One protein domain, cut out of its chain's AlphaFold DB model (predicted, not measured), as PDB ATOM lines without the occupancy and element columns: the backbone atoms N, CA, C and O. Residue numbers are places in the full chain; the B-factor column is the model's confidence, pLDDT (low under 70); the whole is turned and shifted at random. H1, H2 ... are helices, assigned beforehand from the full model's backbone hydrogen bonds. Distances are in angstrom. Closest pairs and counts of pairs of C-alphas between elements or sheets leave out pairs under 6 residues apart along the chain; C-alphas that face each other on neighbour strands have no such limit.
ATOM      1  N   TRP A   6      29.114  -4.962  39.037       95.88
ATOM      2  CA  TRP A   6      28.869  -5.615  37.751       95.88
ATOM      3  C   TRP A   6      28.736  -7.135  37.844       95.88
ATOM      4  O   TRP A   6      28.011  -7.726  37.041       95.88
ATOM      5  N   ASP A   7      29.387  -7.772  38.816       95.94
ATOM      6  CA  ASP A   7      29.204  -9.200  39.077       95.94
ATOM      7  C   ASP A   7      27.781  -9.473  39.573       95.94
ATOM      8  O   ASP A   7      27.123 -10.380  39.060       95.94
ATOM      9  N   LYS A   8      27.266  -8.628  40.480       96.12
ATOM     10  CA  LYS A   8      25.881  -8.727  40.968       96.12
ATOM     11  C   LYS A   8      24.863  -8.492  39.847       96.12
ATOM     12  O   LYS A   8      23.907  -9.256  39.714       96.12
ATOM     13  N   VAL A   9      25.078  -7.480  38.995       97.12
ATOM     14  CA  VAL A   9      24.217  -7.224  37.820       97.12
ATOM     15  C   VAL A   9      24.196  -8.436  36.891       97.12
ATOM     16  O   VAL A   9      23.126  -8.881  36.479       97.12
ATOM     17  N   ARG A  10      25.368  -8.999  36.579       96.75
ATOM     18  CA  ARG A  10      25.489 -10.161  35.693       96.75
ATOM     19  C   ARG A  10      24.767 -11.380  36.256       96.75
ATOM     20  O   ARG A  10      24.062 -12.062  35.516       96.75
ATOM     21  N   GLU A  11      24.939 -11.650  37.545       96.44
ATOM     22  CA  GLU A  11      24.269 -12.752  38.230       96.44
ATOM     23  C   GLU A  11      22.743 -12.587  38.193       96.44
ATOM     24  O   GLU A  11      22.030 -13.496  37.763       96.44
ATOM     25  N   ARG A  12      22.233 -11.397  38.542       96.81
ATOM     26  CA  ARG A  12      20.798 -11.082  38.460       96.81
ATOM     27  C   ARG A  12      20.259 -11.243  37.036       96.81
ATOM     28  O   ARG A  12      19.219 -11.874  36.850       96.81
ATOM     29  N   ALA A  13      20.967 -10.728  36.029       96.88
ATOM     30  CA  ALA A  13      20.573 -10.850  34.625       96.88
ATOM     31  C   ALA A  13      20.499 -12.320  34.186       96.88
ATOM     32  O   ALA A  13      19.547 -12.730  33.523       96.88
ATOM     33  N   TYR A  14      21.459 -13.143  34.618       95.69
ATOM     34  CA  TYR A  14      21.458 -14.577  34.342       95.69
ATOM     35  C   TYR A  14      20.246 -15.290  34.958       95.69
ATOM     36  O   TYR A  14      19.610 -16.111  34.290       95.69
ATOM     37  N   PHE A  15      19.877 -14.971  36.200       95.56
ATOM     38  CA  PHE A  15      18.683 -15.555  36.816       95.56
ATOM     39  C   PHE A  15      17.390 -15.143  36.104       95.56
ATOM     40  O   PHE A  15      16.518 -15.993  35.909       95.56
ATOM     41  N   LYS A  16      17.283 -13.889  35.646       94.31
ATOM     42  CA  LYS A  16      16.138 -13.431  34.839       94.31
ATOM     43  C   LYS A  16      16.040 -14.180  33.510       94.31
ATOM     44  O   LYS A  16      14.985 -14.741  33.208       94.31
ATOM     45  N   TYR A  17      17.160 -14.326  32.805       94.38
ATOM     46  CA  TYR A  17      17.249 -15.144  31.594       94.38
ATOM     47  C   TYR A  17      16.774 -16.585  31.841       94.38
ATOM     48  O   TYR A  17      15.949 -17.120  31.096       94.38
ATOM     49  N   ARG A  18      17.259 -17.226  32.914       94.44
ATOM     50  CA  ARG A  18      16.880 -18.603  33.275       94.44
ATOM     51  C   ARG A  18      15.387 -18.729  33.561       94.44
ATOM     52  O   ARG A  18      14.761 -19.664  33.059       94.44
ATOM     53  N   ALA A  19      14.823 -17.800  34.332       93.00
ATOM     54  CA  ALA A  19      13.394 -17.767  34.623       93.00
ATOM     55  C   ALA A  19      12.579 -17.616  33.331       93.00
ATOM     56  O   ALA A  19      11.677 -18.413  33.075       93.00
ATOM     57  N   ARG A  20      12.968 -16.686  32.455       91.88
ATOM     58  CA  ARG A  20      12.313 -16.473  31.165       91.88
ATOM     59  C   ARG A  20      12.323 -17.717  30.277       91.88
ATOM     60  O   ARG A  20      11.278 -18.103  29.753       91.88
ATOM     61  N   LYS A  21      13.481 -18.378  30.136       92.88
ATOM     62  CA  LYS A  21      13.596 -19.619  29.350       92.88
ATOM     63  C   LYS A  21      12.721 -20.735  29.915       92.88
ATOM     64  O   LYS A  21      12.128 -21.470  29.135       92.88
ATOM     65  N   SER A  22      12.572 -20.830  31.240       93.38
ATOM     66  CA  SER A  22      11.657 -21.808  31.853       93.38
ATOM     67  C   SER A  22      10.176 -21.558  31.533       93.38
ATOM     68  O   SER A  22       9.380 -22.490  31.579       93.38
ATOM     69  N   MET A  23       9.815 -20.328  31.152       93.12
ATOM     70  CA  MET A  23       8.455 -19.926  30.776       93.12
ATOM     71  C   MET A  23       8.209 -19.933  29.256       93.12
ATOM     72  O   MET A  23       7.137 -19.520  28.821       93.12
ATOM     73  N   ASN A  24       9.172 -20.380  28.435       92.62
ATOM     74  CA  ASN A  24       9.112 -20.332  26.963       92.62
ATOM     75  C   ASN A  24       8.829 -18.931  26.380       92.62
ATOM     76  O   ASN A  24       8.256 -18.799  25.298       92.62
ATOM     77  N   ILE A  25       9.236 -17.877  27.086       91.06
ATOM     78  CA  ILE A  25       9.124 -16.498  26.600       91.06
ATOM     79  C   ILE A  25      10.287 -16.218  25.625       91.06
ATOM     80  O   ILE A  25      11.387 -16.761  25.783       91.06
ATOM     81  N   LEU A  26      10.030 -15.388  24.605       90.19
ATOM     82  CA  LEU A  26      11.018 -14.977  23.599       90.19
ATOM     83  C   LEU A  26      12.283 -14.388  24.234       90.19
ATOM     84  O   LEU A  26      12.249 -13.840  25.332       90.19
ATOM     85  N   ASP A  27      13.410 -14.524  23.537       86.06
ATOM     86  CA  ASP A  27      14.681 -14.004  24.032       86.06
ATOM     87  C   ASP A  27      14.716 -12.476  24.005       86.06
ATOM     88  O   ASP A  27      14.391 -11.863  22.991       86.06
ATOM     89  N   ASP A  28      15.153 -11.891  25.113       91.44
ATOM     90  CA  ASP A  28      15.382 -10.461  25.288       91.44
ATOM     91  C   ASP A  28      16.463 -10.241  26.361       91.44
ATOM     92  O   ASP A  28      16.227  -9.769  27.481       91.44
ATOM     93  N   ALA A  29      17.670 -10.725  26.071       90.75
ATOM     94  CA  ALA A  29      18.801 -10.627  26.991       90.75
ATOM     95  C   ALA A  29      19.139  -9.169  27.361       90.75
ATOM     96  O   ALA A  29      19.667  -8.916  28.446       90.75
ATOM     97  N   LEU A  30      18.820  -8.211  26.483       93.88
ATOM     98  CA  LEU A  30      19.026  -6.792  26.749       93.88
ATOM     99  C   LEU A  30      18.068  -6.288  27.832       93.88
ATOM    100  O   LEU A  30      18.519  -5.605  28.749       93.88
ATOM    101  N   GLU A  31      16.781  -6.646  27.785       93.31
ATOM    102  CA  GLU A  31      15.859  -6.251  28.852       93.31
ATOM    103  C   GLU A  31      16.174  -6.951  30.178       93.31
ATOM    104  O   GLU A  31      16.108  -6.308  31.225       93.31
ATOM    105  N   ASP A  32      16.623  -8.214  30.160       93.81
ATOM    106  CA  ASP A  32      17.100  -8.881  31.386       93.81
ATOM    107  C   ASP A  32      18.252  -8.108  32.027       93.81
ATOM    108  O   ASP A  32      18.270  -7.892  33.241       93.81
ATOM    109  N   TRP A  33      19.211  -7.681  31.202       96.50
ATOM    110  CA  TRP A  33      20.349  -6.891  31.646       96.50
ATOM    111  C   TRP A  33      19.914  -5.533  32.196       96.50
ATOM    112  O   TRP A  33      20.309  -5.154  33.298       96.50
ATOM    113  N   ASN A  34      19.067  -4.810  31.462       96.06
ATOM    114  CA  ASN A  34      18.586  -3.491  31.863       96.06
ATOM    115  C   ASN A  34      17.780  -3.555  33.162       96.06
ATOM    116  O   ASN A  34      17.938  -2.694  34.029       96.06
ATOM    117  N   GLN A  35      16.931  -4.570  33.322       95.44
ATOM    118  CA  GLN A  35      16.176  -4.771  34.550       95.44
ATOM    119  C   GLN A  35      17.099  -5.130  35.720       95.44
ATOM    120  O   GLN A  35      16.971  -4.545  36.792       95.44
ATOM    121  N   ALA A  36      18.050  -6.046  35.519       97.06
ATOM    122  CA  ALA A  36      19.024  -6.416  36.543       97.06
ATOM    123  C   ALA A  36      19.890  -5.230  36.986       97.06
ATOM    124  O   ALA A  36      20.152  -5.070  38.177       97.06
ATOM    125  N   PHE A  37      20.294  -4.378  36.042       97.19
ATOM    126  CA  PHE A  37      21.012  -3.142  36.326       97.19
ATOM    127  C   PHE A  37      20.180  -2.204  37.207       97.19
ATOM    128  O   PHE A  37      20.657  -1.796  38.263       97.19
ATOM    129  N   ARG A  38      18.928  -1.908  36.822       97.06
ATOM    130  CA  ARG A  38      18.041  -1.030  37.610       97.06
ATOM    131  C   ARG A  38      17.837  -1.558  39.027       97.06
ATOM    132  O   ARG A  38      17.965  -0.801  39.983       97.06
ATOM    133  N   GLU A  39      17.556  -2.853  39.160       96.69
ATOM    134  CA  GLU A  39      17.377  -3.500  40.463       96.69
ATOM    135  C   GLU A  39      18.644  -3.425  41.318       96.69
ATOM    136  O   GLU A  39      18.540  -3.160  42.510       96.69
ATOM    137  N   GLN A  40      19.833  -3.605  40.729       97.38
ATOM    138  CA  GLN A  40      21.078  -3.486  41.486       97.38
ATOM    139  C   GLN A  40      21.366  -2.042  41.908       97.38
ATOM    140  O   GLN A  40      21.830  -1.838  43.022       97.38
ATOM    141  N   VAL A  41      21.088  -1.042  41.066       96.94
ATOM    142  CA  VAL A  41      21.242   0.366  41.475       96.94
ATOM    143  C   VAL A  41      20.318   0.686  42.649       96.94
ATOM    144  O   VAL A  41      20.771   1.258  43.635       96.94
ATOM    145  N   ILE A  42      19.046   0.282  42.578       97.62
ATOM    146  CA  ILE A  42      18.082   0.489  43.670       97.62
ATOM    147  C   ILE A  42      18.563  -0.197  44.959       97.62
ATOM    148  O   ILE A  42      18.502   0.407  46.025       97.62
ATOM    149  N   ASP A  43      19.088  -1.419  44.863       96.81
ATOM    150  CA  ASP A  43      19.649  -2.169  45.993       96.81
ATOM    151  C   ASP A  43      20.851  -1.455  46.639       96.81
ATOM    152  O   ASP A  43      20.912  -1.333  47.861       96.81
ATOM    153  N   GLU A  44      21.780  -0.908  45.845       96.00
ATOM    154  CA  GLU A  44      22.887  -0.099  46.381       96.00
ATOM    155  C   GLU A  44      22.373   1.178  47.068       96.00
ATOM    156  O   GLU A  44      22.842   1.505  48.155       96.00
ATOM    157  N   ARG A  45      21.348   1.847  46.517       96.62
ATOM    158  CA  ARG A  45      20.725   3.023  47.158       96.62
ATOM    159  C   ARG A  45      20.071   2.690  48.495       96.62
ATOM    160  O   ARG A  45      20.173   3.474  49.434       96.62
ATOM    161  N   ILE A  46      19.425   1.530  48.600       97.50
ATOM    162  CA  ILE A  46      18.859   1.054  49.867       97.50
ATOM    163  C   ILE A  46      19.978   0.816  50.883       97.50
ATOM    164  O   ILE A  46      19.856   1.239  52.028       97.50
ATOM    165  N   ASN A  47      21.086   0.193  50.474       96.06
ATOM    166  CA  ASN A  47      22.225  -0.041  51.364       96.06
ATOM    167  C   ASN A  47      22.886   1.271  51.826       96.06
ATOM    168  O   ASN A  47      23.269   1.386  52.990       96.06
ATOM    169  N   GLU A  48      22.996   2.265  50.940       95.50
ATOM    170  CA  GLU A  48      23.498   3.605  51.266       95.50
ATOM    171  C   GLU A  48      22.601   4.318  52.292       95.50
ATOM    172  O   GLU A  48      23.100   4.804  53.309       95.50
ATOM    173  N   GLU A  49      21.283   4.339  52.073       96.62
ATOM    174  CA  GLU A  49      20.314   4.966  52.986       96.62
ATOM    175  C   GLU A  49      20.244   4.218  54.333       96.62
ATOM    176  O   GLU A  49      20.241   4.829  55.400       96.62
ATOM    177  N   ALA A  50      20.316   2.884  54.322       96.94
ATOM    178  CA  ALA A  50      20.385   2.083  55.544       96.94
ATOM    179  C   ALA A  50      21.639   2.405  56.372       96.94
ATOM    180  O   ALA A  50      21.584   2.509  57.601       96.94
ATOM    181  N   TYR A  51      22.779   2.603  55.704       95.69
ATOM    182  CA  TYR A  51      24.005   3.036  56.366       95.69
ATOM    183  C   TYR A  51      23.880   4.463  56.918       95.69
ATOM    184  O   TYR A  51      24.354   4.739  58.021       95.69
ATOM    185  N   PHE A  52      23.187   5.359  56.214       95.38
ATOM    186  CA  PHE A  52      22.876   6.689  56.731       95.38
ATOM    187  C   PHE A  52      22.016   6.621  58.005       95.38
ATOM    188  O   PHE A  52      22.338   7.287  58.989       95.38
ATOM    189  N   HIS A  53      20.988   5.772  58.058       94.81
ATOM    190  CA  HIS A  53      20.200   5.554  59.282       94.81
ATOM    191  C   HIS A  53      21.054   5.048  60.451       94.81
ATOM    192  O   HIS A  53      20.917   5.534  61.580       94.81
ATOM    193  N   TYR A  54      21.992   4.139  60.173       93.44
ATOM    194  CA  TYR A  54      22.945   3.653  61.169       93.44
ATOM    195  C   TYR A  54      23.795   4.785  61.757       93.44
ATOM    196  O   TYR A  54      23.914   4.911  62.979       93.44
ATOM    197  N   LEU A  55      24.334   5.658  60.901       94.31
ATOM    198  CA  LEU A  55      25.123   6.815  61.331       94.31
ATOM    199  C   LEU A  55      24.311   7.827  62.157       94.31
ATOM    200  O   LEU A  55      24.883   8.517  63.000       94.31
ATOM    201  N   ASN A  56      22.991   7.892  61.957       90.81
ATOM    202  CA  ASN A  56      22.088   8.798  62.671       90.81
ATOM    203  C   ASN A  56      21.506   8.216  63.972       90.81
ATOM    204  O   ASN A  56      20.602   8.804  64.565       90.81
ATOM    205  N   GLY A  57      22.054   7.101  64.462       83.88
ATOM    206  CA  GLY A  57      21.810   6.637  65.828       83.88
ATOM    207  C   GLY A  57      20.777   5.524  65.976       83.88
ATOM    208  O   GLY A  57      20.396   5.219  67.105       83.88
ATOM    209  N   CYS A  58      20.356   4.880  64.883       80.19
ATOM    210  CA  CYS A  58      19.631   3.613  64.955       80.19
ATOM    211  C   CYS A  58      20.627   2.447  64.787       80.19
ATOM    212  O   CYS A  58      21.129   2.230  63.688       80.19
ATOM    213  N   PRO A  59      20.981   1.698  65.847       85.56
ATOM    214  CA  PRO A  59      22.055   0.707  65.770       85.56
ATOM    215  C   PRO A  59      21.640  -0.616  65.112       85.56
ATOM    216  O   PRO A  59      22.521  -1.420  64.826       85.56
ATOM    217  N   ASP A  60      20.341  -0.854  64.908       94.25
ATOM    218  CA  ASP A  60      19.803  -2.097  64.346       94.25
ATOM    219  C   ASP A  60      19.922  -2.097  62.807       94.25
ATOM    220  O   ASP A  60      19.201  -1.348  62.137       94.25
ATOM    221  N   PRO A  61      20.822  -2.914  62.222       92.38
ATOM    222  CA  PRO A  61      21.041  -2.930  60.778       92.38
ATOM    223  C   PRO A  61      19.818  -3.400  59.985       92.38
ATOM    224  O   PRO A  61      19.570  -2.877  58.898       92.38
ATOM    225  N   ASP A  62      19.048  -4.348  60.523       95.06
ATOM    226  CA  ASP A  62      17.897  -4.924  59.827       95.06
ATOM    227  C   ASP A  62      16.748  -3.913  59.791       95.06
ATOM    228  O   ASP A  62      16.139  -3.687  58.741       95.06
ATOM    229  N   ALA A  63      16.506  -3.226  60.913       95.38
ATOM    230  CA  ALA A  63      15.521  -2.149  60.978       95.38
ATOM    231  C   ALA A  63      15.880  -0.989  60.033       95.38
ATOM    232  O   ALA A  63      15.011  -0.466  59.332       95.38
ATOM    233  N   ASN A  64      17.161  -0.616  59.966       96.69
ATOM    234  CA  ASN A  64      17.637   0.437  59.070       96.69
ATOM    235  C   ASN A  64      17.444   0.085  57.600       96.69
ATOM    236  O   ASN A  64      16.985   0.929  56.828       96.69
ATOM    237  N   TRP A  65      17.778  -1.152  57.224       97.44
ATOM    238  CA  TRP A  65      17.593  -1.637  55.863       97.44
ATOM    239  C   TRP A  65      16.116  -1.676  55.483       97.44
ATOM    240  O   TRP A  65      15.751  -1.217  54.403       97.44
ATOM    241  N   GLN A  66      15.245  -2.147  56.379       97.25
ATOM    242  CA  GLN A  66      13.805  -2.174  56.131       97.25
ATOM    243  C   GLN A  66      13.223  -0.763  55.962       97.25
ATOM    244  O   GLN A  66      12.429  -0.540  55.046       97.25
ATOM    245  N   ALA A  67      13.627   0.190  56.807       96.44
ATOM    246  CA  ALA A  67      13.211   1.585  56.686       96.44
ATOM    247  C   ALA A  67      13.670   2.186  55.348       96.44
ATOM    248  O   ALA A  67      12.849   2.704  54.594       96.44
ATOM    249  N   ALA A  68      14.949   2.021  55.000       97.50
ATOM    250  CA  ALA A  68      15.496   2.467  53.722       97.50
ATOM    251  C   ALA A  68      14.774   1.830  52.523       97.50
ATOM    252  O   ALA A  68      14.416   2.518  51.569       97.50
ATOM    253  N   TYR A  69      14.496   0.524  52.578       98.00
ATOM    254  CA  TYR A  69      13.741  -0.183  51.544       98.00
ATOM    255  C   TYR A  69      12.358   0.439  51.329       98.00
ATOM    256  O   TYR A  69      11.952   0.649  50.183       98.00
ATOM    257  N   MET A  70      11.631   0.737  52.410       98.06
ATOM    258  CA  MET A  70      10.320   1.382  52.323       98.06
ATOM    259  C   MET A  70      10.435   2.791  51.740       98.06
ATOM    260  O   MET A  70       9.740   3.097  50.778       98.06
ATOM    261  N   GLU A  71      11.365   3.609  52.232       97.31
ATOM    262  CA  GLU A  71      11.549   4.979  51.751       97.31
ATOM    263  C   GLU A  71      11.902   5.055  50.266       97.31
ATOM    264  O   GLU A  71      11.320   5.852  49.528       97.31
ATOM    265  N   ILE A  72      12.837   4.223  49.798       97.81
ATOM    266  CA  ILE A  72      13.212   4.202  48.382       97.81
ATOM    267  C   ILE A  72      12.026   3.755  47.518       97.81
ATOM    268  O   ILE A  72      11.758   4.367  46.480       97.81
ATOM    269  N   ASN A  73      11.270   2.737  47.942       97.19
ATOM    270  CA  ASN A  73      10.080   2.305  47.208       97.19
ATOM    271  C   ASN A  73       8.961   3.351  47.228       97.19
ATOM    272  O   ASN A  73       8.292   3.510  46.210       97.19
ATOM    273  N   ASP A  74       8.790   4.100  48.315       97.69
ATOM    274  CA  ASP A  74       7.819   5.192  48.395       97.69
ATOM    275  C   ASP A  74       8.205   6.346  47.459       97.69
ATOM    276  O   ASP A  74       7.347   6.874  46.747       97.69
ATOM    277  N   ARG A  75       9.499   6.691  47.365       96.88
ATOM    278  CA  ARG A  75      10.011   7.682  46.397       96.88
ATOM    279  C   ARG A  75       9.718   7.244  44.954       96.88
ATOM    280  O   ARG A  75       9.215   8.036  44.155       96.88
ATOM    281  N   ILE A  76       9.974   5.978  44.617       97.56
ATOM    282  CA  ILE A  76       9.656   5.418  43.290       97.56
ATOM    283  C   ILE A  76       8.136   5.375  43.066       97.56
ATOM    284  O   ILE A  76       7.655   5.749  41.996       97.56
ATOM    285  N   GLY A  77       7.360   4.971  44.070       96.38
ATOM    286  CA  GLY A  77       5.899   4.916  44.015       96.38
ATOM    287  C   GLY A  77       5.275   6.287  43.781       96.38
ATOM    288  O   GLY A  77       4.369   6.422  42.959       96.38
ATOM    289  N   PHE A  78       5.817   7.327  44.413       95.94
ATOM    290  CA  PHE A  78       5.427   8.712  44.180       95.94
ATOM    291  C   PHE A  78       5.672   9.140  42.725       95.94
ATOM    292  O   PHE A  78       4.784   9.709  42.084       95.94
ATOM    293  N   LEU A  79       6.835   8.804  42.157       96.12
ATOM    294  CA  LEU A  79       7.125   9.052  40.740       96.12
ATOM    295  C   LEU A  79       6.143   8.304  39.822       96.12
ATOM    296  O   LEU A  79       5.628   8.889  38.866       96.12
ATOM    297  N   ALA A  80       5.837   7.040  40.125       95.81
ATOM    298  CA  ALA A  80       4.905   6.225  39.342       95.81
ATOM    299  C   ALA A  80       3.477   6.790  39.385       95.81
ATOM    300  O   ALA A  80       2.796   6.851  38.359       95.81
ATOM    301  N   PHE A  81       3.039   7.263  40.554       94.75
ATOM    302  CA  PHE A  81       1.761   7.947  40.724       94.75
ATOM    303  C   PHE A  81       1.674   9.202  39.848       94.75
ATOM    304  O   PHE A  81       0.708   9.370  39.101       94.75
ATOM    305  N   HIS A  82       2.704  10.051  39.865       93.75
ATOM    306  CA  HIS A  82       2.733  11.257  39.035       93.75
ATOM    307  C   HIS A  82       2.715  10.955  37.531       93.75
ATOM    308  O   HIS A  82       2.052  11.662  36.763       93.75
ATOM    309  N   GLN A  83       3.384   9.884  37.103       92.00
ATOM    310  CA  GLN A  83       3.304   9.421  35.718       92.00
ATOM    311  C   GLN A  83       1.896   8.952  35.351       92.00
ATOM    312  O   GLN A  83       1.393   9.319  34.289       92.00
ATOM    313  N   HIS A  84       1.228   8.211  36.240       92.69
ATOM    314  CA  HIS A  84      -0.139   7.753  36.006       92.69
ATOM    315  C   HIS A  84      -1.132   8.916  35.891       92.69
ATOM    316  O   HIS A  84      -1.937   8.941  34.964       92.69
ATOM    317  N   VAL A  85      -1.035   9.921  36.767       91.62
ATOM    318  CA  VAL A  85      -1.871  11.132  36.681       91.62
ATOM    319  C   VAL A  85      -1.669  11.859  35.345       91.62
ATOM    320  O   VAL A  85      -2.624  12.388  34.782       91.62
ATOM    321  N   SER A  86      -0.446  11.844  34.805       89.00
ATOM    322  CA  SER A  86      -0.109  12.489  33.527       89.00
ATOM    323  C   SER A  86      -0.560  11.685  32.298       89.00
ATOM    324  O   SER A  86      -0.794  12.263  31.238       89.00
ATOM    325  N   ASN A  87      -0.679  10.360  32.416       88.12
ATOM    326  CA  ASN A  87      -1.173   9.479  31.360       88.12
ATOM    327  C   ASN A  87      -1.933   8.279  31.950       88.12
ATOM    328  O   ASN A  87      -1.383   7.189  32.126       88.12
ATOM    329  N   MET A  88      -3.228   8.476  32.204       87.31
ATOM    330  CA  MET A  88      -4.084   7.470  32.845       87.31
ATOM    331  C   MET A  88      -4.302   6.209  31.996       87.31
ATOM    332  O   MET A  88      -4.650   5.166  32.543       87.31
ATOM    333  N   ASN A  89      -4.083   6.283  30.678       91.69
ATOM    334  CA  ASN A  89      -4.249   5.147  29.765       91.69
ATOM    335  C   ASN A  89      -3.046   4.194  29.769       91.69
ATOM    336  O   ASN A  89      -3.140   3.086  29.242       91.69
ATOM    337  N   LYS A  90      -1.909   4.619  30.329       93.44
ATOM    338  CA  LYS A  90      -0.708   3.793  30.439       93.44
ATOM    339  C   LYS A  90      -0.822   2.830  31.614       93.44
ATOM    340  O   LYS A  90      -1.309   3.212  32.682       93.44
ATOM    341  N   SER A  91      -0.358   1.592  31.436       94.69
ATOM    342  CA  SER A  91      -0.526   0.579  32.477       94.69
ATOM    343  C   SER A  91       0.262   0.940  33.749       94.69
ATOM    344  O   SER A  91       1.353   1.516  33.668       94.69
ATOM    345  N   PRO A  92      -0.241   0.571  34.944       90.94
ATOM    346  CA  PRO A  92       0.475   0.806  36.196       90.94
ATOM    347  C   PRO A  92       1.883   0.200  36.212       90.94
ATOM    348  O   PRO A  92       2.805   0.811  36.743       90.94
ATOM    349  N   MET A  93       2.069  -0.966  35.582       92.06
ATOM    350  CA  MET A  93       3.374  -1.626  35.499       92.06
ATOM    351  C   MET A  93       4.368  -0.824  34.651       92.06
ATOM    352  O   MET A  93       5.524  -0.672  35.034       92.06
ATOM    353  N   GLU A  94       3.935  -0.266  33.520       94.00
ATOM    354  CA  GLU A  94       4.814   0.577  32.706       94.00
ATOM    355  C   GLU A  94       5.173   1.886  33.419       94.00
ATOM    356  O   GLU A  94       6.313   2.333  33.325       94.00
ATOM    357  N   ASN A  95       4.233   2.484  34.160       94.44
ATOM    358  CA  ASN A  95       4.516   3.660  34.992       94.44
ATOM    359  C   ASN A  95       5.492   3.326  36.131       94.44
ATOM    360  O   ASN A  95       6.372   4.116  36.452       94.44
ATOM    361  N   TRP A  96       5.390   2.135  36.719       95.50
ATOM    362  CA  TRP A  96       6.348   1.670  37.720       95.50
ATOM    363  C   TRP A  96       7.761   1.525  37.141       95.50
ATOM    364  O   TRP A  96       8.726   2.043  37.701       95.50
ATOM    365  N   VAL A  97       7.894   0.878  35.979       95.12
ATOM    366  CA  VAL A  97       9.189   0.716  35.300       95.12
ATOM    367  C   VAL A  97       9.791   2.068  34.919       95.12
ATOM    368  O   VAL A  97      10.992   2.286  35.087       95.12
ATOM    369  N   ASP A  98       8.983   3.000  34.426       95.38
ATOM    370  CA  ASP A  98       9.476   4.325  34.066       95.38
ATOM    371  C   ASP A  98       9.822   5.174  35.289       95.38
ATOM    372  O   ASP A  98      10.794   5.925  35.247       95.38
ATOM    373  N   ALA A  99       9.099   5.032  36.397       96.56
ATOM    374  CA  ALA A  99       9.471   5.639  37.668       96.56
ATOM    375  C   ALA A  99      10.829   5.135  38.167       96.56
ATOM    376  O   ALA A  99      11.671   5.943  38.555       96.56
ATOM    377  N   GLN A 100      11.092   3.827  38.073       96.94
ATOM    378  CA  GLN A 100      12.407   3.264  38.390       96.94
ATOM    379  C   GLN A 100      13.510   3.844  37.497       96.94
ATOM    380  O   GLN A 100      14.584   4.171  37.994       96.94
ATOM    381  N   LYS A 101      13.258   4.011  36.188       96.62
ATOM    382  CA  LYS A 101      14.218   4.656  35.270       96.62
ATOM    383  C   LYS A 101      14.500   6.103  35.673       96.62
ATOM    384  O   LYS A 101      15.656   6.510  35.678       96.62
ATOM    385  N   ILE A 102      13.465   6.877  36.014       96.06
ATOM    386  CA  ILE A 102      13.638   8.254  36.500       96.06
ATOM    387  C   ILE A 102      14.457   8.257  37.786       96.06
ATOM    388  O   ILE A 102      15.389   9.048  37.888       96.06
ATOM    389  N   TYR A 103      14.132   7.379  38.734       95.88
ATOM    390  CA  TYR A 103      14.834   7.294  40.006       95.88
ATOM    391  C   TYR A 103      16.328   7.011  39.797       95.88
ATOM    392  O   TYR A 103      17.160   7.829  40.162       95.88
ATOM    393  N   VAL A 104      16.654   5.924  39.089       94.88
ATOM    394  CA  VAL A 104      18.037   5.493  38.806       94.88
ATOM    395  C   VAL A 104      18.854   6.548  38.051       94.88
ATOM    396  O   VAL A 104      20.059   6.648  38.252       94.88
ATOM    397  N   ASN A 105      18.225   7.328  37.169       93.94
ATOM    398  CA  ASN A 105      18.938   8.326  36.370       93.94
ATOM    399  C   ASN A 105      19.170   9.656  37.098       93.94
ATOM    400  O   ASN A 105      20.037  10.416  36.673       93.94
ATOM    401  N   ASN A 106      18.376   9.970  38.125       91.62
ATOM    402  CA  ASN A 106      18.396  11.288  38.768       91.62
ATOM    403  C   ASN A 106      18.845  11.260  40.233       91.62
ATOM    404  O   ASN A 106      19.161  12.326  40.763       91.62
ATOM    405  N   PHE A 107      18.861  10.092  40.878       81.00
ATOM    406  CA  PHE A 107      19.141   9.944  42.306       81.00
ATOM    407  C   PHE A 107      20.206   8.890  42.571       81.00
ATOM    408  O   PHE A 107      21.122   9.214  43.345       81.00
TER     409      PHE A 107
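Overview. This is residues 6 to 107 of the 107 residues of an uncharacterized protein of Candidatus Melainabacteria bacterium GWF2_32_7 (UniProt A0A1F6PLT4). Two long helices, H2 and H3, make a V whose point is the turn between them. H4 folds back from the far end of H3 across the opening of the V until its residues 100 to 104 meet H2, and H1 crosses the first half of H2 on the outside of the V. The printed part has 102 residues with four named helices, H1, H2, H3 and H4 in chain order, and no named strand; its class is all helix. It is loose, with a radius of gyration of the C-alphas of 15.8 A and spans of 49 by 37 by 21 A.

Along the chain. Find C-alpha 29 at (18.801, -10.627, 26.991); from there H2, residues 29 to 55, runs 39.0 A. H3, residues 61 to 86, covers 37.8 A. Look at C-alpha 6, at (28.869, -5.615, 37.751), for the start of H1, residues 6 to 22. H4, residues 92 to 106, ends with C-alpha 106 at (18.396, 11.288, 38.768).

Arrangement. Start at the hub, H2, which touches the three other helices. Its residues 42 to 54 touch residues 61 to 72 of H3, closest at the C-alphas of Ala 50 and Trp 65, 4.7 A, at a steep tilt of 53 degrees, opposite ways. Its residues 29 to 40 touch H1, closest at the C-alphas of Ala 13 and Trp 33, 5.0 A, at a steep tilt of 49 degrees. Its residues 38 to 42 touch H4, where the C-alphas of Val 41 and Val 104 are closest, 6.6 A. Residues 76 to 84 of H3 touch H4 at a steep tilt of 66 degrees; the C-alphas of Ala 80 and Ala 99 are closest, 4.9 A. The packing is mostly crossed, with no touching pair at a shallow tilt. H1 is apart from H3 and H4. In H1, H2, H3 and H4 every O i to N i+4 pair is within hydrogen-bond range.

Size, cuts and confidence. Look to Asn 24 and Gly 57 for the C-alphas farthest apart, 49.0 A. The printed part has no cut and no long link, and no printed residue has a pLDDT under 70.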